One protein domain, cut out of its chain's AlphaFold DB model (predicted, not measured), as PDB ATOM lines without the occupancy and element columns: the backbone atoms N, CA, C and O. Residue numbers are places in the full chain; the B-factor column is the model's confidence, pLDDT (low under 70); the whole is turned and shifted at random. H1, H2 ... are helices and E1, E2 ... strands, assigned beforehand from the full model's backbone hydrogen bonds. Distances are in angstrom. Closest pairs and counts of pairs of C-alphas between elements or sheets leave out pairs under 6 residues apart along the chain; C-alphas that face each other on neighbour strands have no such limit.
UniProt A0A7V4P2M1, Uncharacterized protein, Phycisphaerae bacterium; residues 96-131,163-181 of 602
ATOM      1  N   THR A  96     467.772 576.901 386.968       74.00
ATOM      2  CA  THR A  96     468.869 576.314 387.749       74.00
ATOM      3  C   THR A  96     469.923 575.708 386.829       74.00
ATOM      4  O   THR A  96     469.596 575.022 385.861       74.00
ATOM      5  N   VAL A  97     471.196 575.937 387.149       77.00
ATOM      6  CA  VAL A  97     472.360 575.390 386.441       77.00
ATOM      7  C   VAL A  97     473.180 574.556 387.417       77.00
ATOM      8  O   VAL A  97     473.486 575.011 388.511       77.00
ATOM      9  N   VAL A  98     473.565 573.338 387.040       75.69
ATOM     10  CA  VAL A  98     474.406 572.487 387.894       75.69
ATOM     11  C   VAL A  98     475.875 572.671 387.522       75.69
ATOM     12  O   VAL A  98     476.270 572.442 386.378       75.69
ATOM     13  N   LEU A  99     476.694 573.071 388.495       77.12
ATOM     14  CA  LEU A  99     478.144 573.188 388.354       77.12
ATOM     15  C   LEU A  99     478.801 571.930 388.934       77.12
ATOM     16  O   LEU A  99     478.866 571.750 390.151       77.12
ATOM     17  N   ASN A 100     479.261 571.039 388.057       68.88
ATOM     18  CA  ASN A 100     479.737 569.696 388.399       68.88
ATOM     19  C   ASN A 100     481.226 569.437 388.120       68.88
ATOM     20  O   ASN A 100     481.712 568.317 388.225       68.88
ATOM     21  N   GLN A 101     481.992 570.465 387.779       68.12
ATOM     22  CA  GLN A 101     483.369 570.313 387.294       68.12
ATOM     23  C   GLN A 101     484.372 569.977 388.410       68.12
ATOM     24  O   GLN A 101     485.550 569.781 388.135       68.12
ATOM     25  N   LEU A 102     483.903 569.920 389.660       59.38
ATOM     26  CA  LEU A 102     484.648 569.488 390.842       59.38
ATOM     27  C   LEU A 102     483.971 568.298 391.546       59.38
ATOM     28  O   LEU A 102     484.276 568.056 392.714       59.38
ATOM     29  N   GLU A 103     483.076 567.561 390.866       60.34
ATOM     30  CA  GLU A 103     482.353 566.410 391.443       60.34
ATOM     31  C   GLU A 103     483.283 565.363 392.084       60.34
ATOM     32  O   GLU A 103     482.914 564.695 393.053       60.34
ATOM     33  N   ASP A 104     484.520 565.255 391.599       58.06
ATOM     34  CA  ASP A 104     485.525 564.330 392.128       58.06
ATOM     35  C   ASP A 104     486.031 564.711 393.534       58.06
ATOM     36  O   ASP A 104     486.454 563.839 394.293       58.06
ATOM     37  N   LEU A 105     485.954 565.993 393.917       57.62
ATOM     38  CA  LEU A 105     486.460 566.522 395.195       57.62
ATOM     39  C   LEU A 105     485.344 567.005 396.135       57.62
ATOM     40  O   LEU A 105     485.486 566.923 397.356       57.62
ATOM     41  N   TYR A 106     484.231 567.483 395.580       60.78
ATOM     42  CA  TYR A 106     483.086 568.046 396.295       60.78
ATOM     43  C   TYR A 106     481.778 567.670 395.591       60.78
ATOM     44  O   TYR A 106     481.788 567.298 394.427       60.78
ATOM     45  N   GLY A 107     480.633 567.757 396.270       65.50
ATOM     46  CA  GLY A 107     479.332 567.585 395.622       65.50
ATOM     47  C   GLY A 107     479.071 568.659 394.553       65.50
ATOM     48  O   GLY A 107     479.631 569.763 394.647       65.50
ATOM     49  N   PRO A 108     478.230 568.358 393.543       68.81
ATOM     50  CA  PRO A 108     477.840 569.336 392.535       68.81
ATOM     51  C   PRO A 108     477.092 570.503 393.178       68.81
ATOM     52  O   PRO A 108     476.361 570.322 394.155       68.81
ATOM     53  N   VAL A 109     477.265 571.700 392.618       78.00
ATOM     54  CA  VAL A 109     476.619 572.920 393.118       78.00
ATOM     55  C   VAL A 109     475.384 573.216 392.266       78.00
ATOM     56  O   VAL A 109     475.537 573.524 391.080       78.00
ATOM     57  N   PRO A 110     474.165 573.140 392.822       71.19
ATOM     58  CA  PRO A 110     472.974 573.644 392.154       71.19
ATOM     59  C   PRO A 110     472.955 575.175 392.256       71.19
ATOM     60  O   PRO A 110     472.709 575.741 393.319       71.19
ATOM     61  N   PHE A 111     473.237 575.858 391.152       81.25
ATOM     62  CA  PHE A 111     473.206 577.314 391.067       81.25
ATOM     63  C   PHE A 111     471.817 577.796 390.632       81.25
ATOM     64  O   PHE A 111     471.405 577.567 389.493       81.25
ATOM     65  N   ASP A 112     471.097 578.475 391.529       77.81
ATOM     66  CA  ASP A 112     469.803 579.109 391.238       77.81
ATOM     67  C   ASP A 112     470.014 580.400 390.434       77.81
ATOM     68  O   ASP A 112     470.116 581.506 390.972       77.81
ATOM     69  N   HIS A 113     470.111 580.248 389.117       83.62
ATOM     70  CA  HIS A 113     470.367 581.348 388.198       83.62
ATOM     71  C   HIS A 113     469.246 582.397 388.232       83.62
ATOM     72  O   HIS A 113     469.526 583.594 388.179       83.62
ATOM     73  N   LYS A 114     467.990 581.977 388.412       79.31
ATOM     74  CA  LYS A 114     466.826 582.872 388.451       79.31
ATOM     75  C   LYS A 114     466.913 583.896 389.581       79.31
ATOM     76  O   LYS A 114     466.620 585.075 389.377       79.31
ATOM     77  N   THR A 115     467.307 583.461 390.775       77.25
ATOM     78  CA  THR A 115     467.453 584.365 391.924       77.25
ATOM     79  C   THR A 115     468.598 585.350 391.718       77.25
ATOM     80  O   THR A 115     468.423 586.544 391.956       77.25
ATOM     81  N   HIS A 116     469.728 584.884 391.186       81.50
ATOM     82  CA  HIS A 116     470.888 585.740 390.946       81.50
ATOM     83  C   HIS A 116     470.647 586.776 389.841       81.50
ATOM     84  O   HIS A 116     471.153 587.889 389.946       81.50
ATOM     85  N   VAL A 117     469.827 586.473 388.827       80.56
ATOM     86  CA  VAL A 117     469.415 587.464 387.815       80.56
ATOM     87  C   VAL A 117     468.610 588.599 388.450       80.56
ATOM     88  O   VAL A 117     468.943 589.761 388.233       80.56
ATOM     89  N   ARG A 118     467.625 588.285 389.307       74.75
ATOM     90  CA  ARG A 118     466.849 589.312 390.032       74.75
ATOM     91  C   ARG A 118     467.730 590.192 390.917       74.75
ATOM     92  O   ARG A 118     467.497 591.389 391.026       74.75
ATOM     93  N   MET A 119     468.749 589.607 391.545       74.44
ATOM     94  CA  MET A 119     469.717 590.370 392.340       74.44
ATOM     95  C   MET A 119     470.602 591.258 391.455       74.44
ATOM     96  O   MET A 119     470.870 592.407 391.798       74.44
ATOM     97  N   ALA A 120     471.031 590.755 390.297       74.31
ATOM     98  CA  ALA A 120     471.909 591.477 389.381       74.31
ATOM     99  C   ALA A 120     471.214 592.649 388.664       74.31
ATOM    100  O   ALA A 120     471.880 593.633 388.335       74.31
ATOM    101  N   GLU A 121     469.894 592.600 388.454       75.12
ATOM    102  CA  GLU A 121     469.108 593.707 387.877       75.12
ATOM    103  C   GLU A 121     469.303 595.034 388.629       75.12
ATOM    104  O   GLU A 121     469.298 596.098 388.012       75.12
ATOM    105  N   MET A 122     469.567 594.981 389.937       64.88
ATOM    106  CA  MET A 122     469.776 596.168 390.771       64.88
ATOM    107  C   MET A 122     471.168 596.808 390.611       64.88
ATOM    108  O   MET A 122     471.341 597.970 390.979       64.88
ATOM    109  N   SER A 123     472.152 596.082 390.064       58.75
ATOM    110  CA  SER A 123     473.583 596.429 390.180       58.75
ATOM    111  C   SER A 123     474.381 596.321 388.874       58.75
ATOM    112  O   SER A 123     475.610 596.307 388.904       58.75
ATOM    113  N   GLY A 124     473.714 596.248 387.717       65.50
ATOM    114  CA  GLY A 124     474.387 596.210 386.406       65.50
ATOM    115  C   GLY A 124     473.980 595.060 385.484       65.50
ATOM    116  O   GLY A 124     474.648 594.824 384.477       65.50
ATOM    117  N   GLY A 125     472.893 594.351 385.799       78.12
ATOM    118  CA  GLY A 125     472.255 593.363 384.930       78.12
ATOM    119  C   GLY A 125     473.163 592.187 384.560       78.12
ATOM    120  O   GLY A 125     474.057 591.794 385.305       78.12
ATOM    121  N   CYS A 126     472.950 591.617 383.375       80.25
ATOM    122  CA  CYS A 126     473.647 590.407 382.923       80.25
ATOM    123  C   CYS A 126     475.173 590.590 382.813       80.25
ATOM    124  O   CYS A 126     475.933 589.635 382.999       80.25
ATOM    125  N   THR A 127     475.626 591.827 382.565       81.06
ATOM    126  CA  THR A 127     477.050 592.171 382.439       81.06
ATOM    127  C   THR A 127     477.824 592.106 383.751       81.06
ATOM    128  O   THR A 127     479.052 592.130 383.734       81.06
ATOM    129  N   LEU A 128     477.127 591.994 384.887       79.50
ATOM    130  CA  LEU A 128     477.762 591.811 386.188       79.50
ATOM    131  C   LEU A 128     478.530 590.485 386.262       79.50
ATOM    132  O   LEU A 128     479.601 590.436 386.859       79.50
ATOM    133  N   CYS A 129     477.993 589.429 385.643       83.12
ATOM    134  CA  CYS A 129     478.567 588.082 385.677       83.12
ATOM    135  C   CYS A 129     479.128 587.640 384.322       83.12
ATOM    136  O   CYS A 129     480.127 586.923 384.280       83.12
ATOM    137  N   HIS A 130     478.510 588.059 383.215       85.62
ATOM    138  CA  HIS A 130     478.961 587.712 381.871       85.62
ATOM    139  C   HIS A 130     479.702 588.875 381.227       85.62
ATOM    140  O   HIS A 130     479.191 589.986 381.128       85.62
ATOM    141  N   HIS A 131     480.895 588.599 380.718       82.19
ATOM    142  CA  HIS A 131     481.689 589.568 379.978       82.19
ATOM    143  C   HIS A 131     481.776 589.195 378.494       82.19
ATOM    144  O   HIS A 131     481.611 588.038 378.120       82.19
ATOM    145  N   ALA A 163     487.966 581.646 387.823       78.50
ATOM    146  CA  ALA A 163     486.865 582.464 387.323       78.50
ATOM    147  C   ALA A 163     485.649 582.409 388.265       78.50
ATOM    148  O   ALA A 163     485.156 583.459 388.678       78.50
ATOM    149  N   TYR A 164     485.226 581.209 388.689       80.31
ATOM    150  CA  TYR A 164     484.117 581.063 389.638       80.31
ATOM    151  C   TYR A 164     484.417 581.708 390.988       80.31
ATOM    152  O   TYR A 164     483.596 582.462 391.503       80.31
ATOM    153  N   HIS A 165     485.601 581.471 391.553       74.31
ATOM    154  CA  HIS A 165     485.920 582.020 392.867       74.31
ATOM    155  C   HIS A 165     486.040 583.541 392.864       74.31
ATOM    156  O   HIS A 165     485.668 584.177 393.840       74.31
ATOM    157  N   ARG A 166     486.496 584.152 391.771       76.44
ATOM    158  CA  ARG A 166     486.532 585.616 391.677       76.44
ATOM    159  C   ARG A 166     485.142 586.222 391.530       76.44
ATOM    160  O   ARG A 166     484.896 587.279 392.092       76.44
ATOM    161  N   GLN A 167     484.249 585.584 390.781       81.38
ATOM    162  CA  GLN A 167     482.927 586.152 390.533       81.38
ATOM    163  C   GLN A 167     481.967 585.895 391.700       81.38
ATOM    164  O   GLN A 167     481.340 586.821 392.208       81.38
ATOM    165  N   CYS A 168     481.867 584.641 392.144       81.69
ATOM    166  CA  CYS A 168     480.862 584.233 393.118       81.69
ATOM    167  C   CYS A 168     481.240 584.684 394.532       81.69
ATOM    168  O   CYS A 168     480.421 585.291 395.217       81.69
ATOM    169  N   LEU A 169     482.482 584.440 394.971       78.00
ATOM    170  CA  LEU A 169     482.851 584.736 396.359       78.00
ATOM    171  C   LEU A 169     482.877 586.235 396.621       78.00
ATOM    172  O   LEU A 169     482.502 586.621 397.711       78.00
ATOM    173  N   ASN A 170     483.249 587.077 395.656       69.62
ATOM    174  CA  ASN A 170     483.268 588.524 395.884       69.62
ATOM    175  C   ASN A 170     481.857 589.071 396.147       69.62
ATOM    176  O   ASN A 170     481.647 589.774 397.129       69.62
ATOM    177  N   CYS A 171     480.867 588.679 395.339       73.88
ATOM    178  CA  CYS A 171     479.486 589.104 395.571       73.88
ATOM    179  C   CYS A 171     478.935 588.531 396.887       73.88
ATOM    180  O   CYS A 171     478.335 589.255 397.676       73.88
ATOM    181  N   HIS A 172     479.164 587.245 397.167       76.88
ATOM    182  CA  HIS A 172     478.723 586.641 398.428       76.88
ATOM    183  C   HIS A 172     479.458 587.219 399.643       76.88
ATOM    184  O   HIS A 172     478.862 587.382 400.701       76.88
ATOM    185  N   GLN A 173     480.718 587.618 399.501       72.00
ATOM    186  CA  GLN A 173     481.467 588.301 400.547       72.00
ATOM    187  C   GLN A 173     480.852 589.663 400.879       72.00
ATOM    188  O   GLN A 173     480.790 590.017 402.050       72.00
ATOM    189  N   GLU A 174     480.385 590.402 399.877       65.38
ATOM    190  CA  GLU A 174     479.768 591.719 400.066       65.38
ATOM    191  C   GLU A 174     478.331 591.628 400.597       65.38
ATOM    192  O   GLU A 174     477.927 592.429 401.440       65.38
ATOM    193  N   TRP A 175     477.553 590.649 400.128       63.19
ATOM    194  CA  TRP A 175     476.125 590.550 400.439       63.19
ATOM    195  C   TRP A 175     475.826 589.654 401.639       63.19
ATOM    196  O   TRP A 175     475.054 590.034 402.518       63.19
ATOM    197  N   THR A 176     476.419 588.461 401.694       55.31
ATOM    198  CA  THR A 176     476.143 587.467 402.746       55.31
ATOM    199  C   THR A 176     477.283 587.332 403.745       55.31
ATOM    200  O   THR A 176     477.080 586.770 404.817       55.31
ATOM    201  N   HIS A 177     478.468 587.857 403.417       56.66
ATOM    202  CA  HIS A 177     479.716 587.698 404.169       56.66
ATOM    203  C   HIS A 177     480.116 586.230 404.399       56.66
ATOM    204  O   HIS A 177     480.984 585.940 405.222       56.66
ATOM    205  N   ASP A 178     479.519 585.304 403.642       58.59
ATOM    206  CA  ASP A 178     479.768 583.867 403.725       58.59
ATOM    207  C   ASP A 178     480.338 583.359 402.402       58.59
ATOM    208  O   ASP A 178     479.670 583.339 401.370       58.59
ATOM    209  N   THR A 179     481.600 582.953 402.452       66.62
ATOM    210  CA  THR A 179     482.360 582.391 401.326       66.62
ATOM    211  C   THR A 179     482.941 581.025 401.675       66.62
ATOM    212  O   THR A 179     483.873 580.548 401.019       66.62
ATOM    213  N   ALA A 180     482.424 580.387 402.730       66.56
ATOM    214  CA  ALA A 180     482.897 579.081 403.145       66.56
ATOM    215  C   ALA A 180     482.672 578.058 402.025       66.56
ATOM    216  O   ALA A 180     481.661 578.069 401.334       66.56
ATOM    217  N   CYS A 181     483.613 577.131 401.838       62.31
ATOM    218  CA  CYS A 181     483.539 576.172 400.729       62.31
ATOM    219  C   CYS A 181     482.217 575.382 400.750       62.31
ATOM    220  O   CYS A 181     481.653 575.080 399.703       62.31
TER     221      CYS A 181
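Overview. This is residues 96 to 131 and 163 to 181 of the 602 residues of an uncharacterized protein of Phycisphaerae bacterium (UniProt A0A7V4P2M1). A small two-stranded hairpin, E1 and E2, and a corner of two short helices, H1 and H2, follow one another along the long direction of an elongated shape, with the loop after E1 at one end and the turn after H1 at the other. The longest helix, H3, lies off to one side of this row, separate from it. The printed part has 55 residues, with two named strands and three named helices in the order E1, E2, H1, H2, H3; the strands are antiparallel and the class is mostly helix. It is only just compact, close to loose, with a radius of gyration of the C-alphas of 12.0 A and spans of 35 by 22 by 19 A.

Along the chain. E1, residues 97 to 99, is 6.5 A long and begins at C-alpha 97, (472.360, 575.390, 386.441). E2 is residues 109 to 111, 5.9 A. H1 is residues 113 to 120, 10.3 A, and H2 residues 125 to 128, 5.9 A. H3, residues 163 to 175, is 18.8 A long and ends at C-alpha 175, (476.125, 590.550, 400.439).

Arrangement. E1 and E2 form a hairpin at 150 degrees, with N 97 and O 111 2.9 A apart and N 111 and O 97 2.8 A apart, within hydrogen-bond range. H1 and H2 touch only at the corner; their closest C-alphas, of Ala 120 and Leu 128, are 6.7 A apart. H3 is apart from E1, E2, H1 and H2. Every O i to N i+4 pair is within hydrogen-bond range in H1, and 7 of 9 in H3; H2 is too short for such a pair.

Size, cuts and confidence. The two C-alphas farthest apart, of Asp 104 and Met 122, are 35.5 A apart. Residues 132 to 162 are not printed, and C-alphas 131 and 163 are 11.5 A apart across this cut. Of the links that are printed whole, none is long. The model's pLDDT is under 70 at residues 100 to 108, 122 to 124, 170 and 174 to 181.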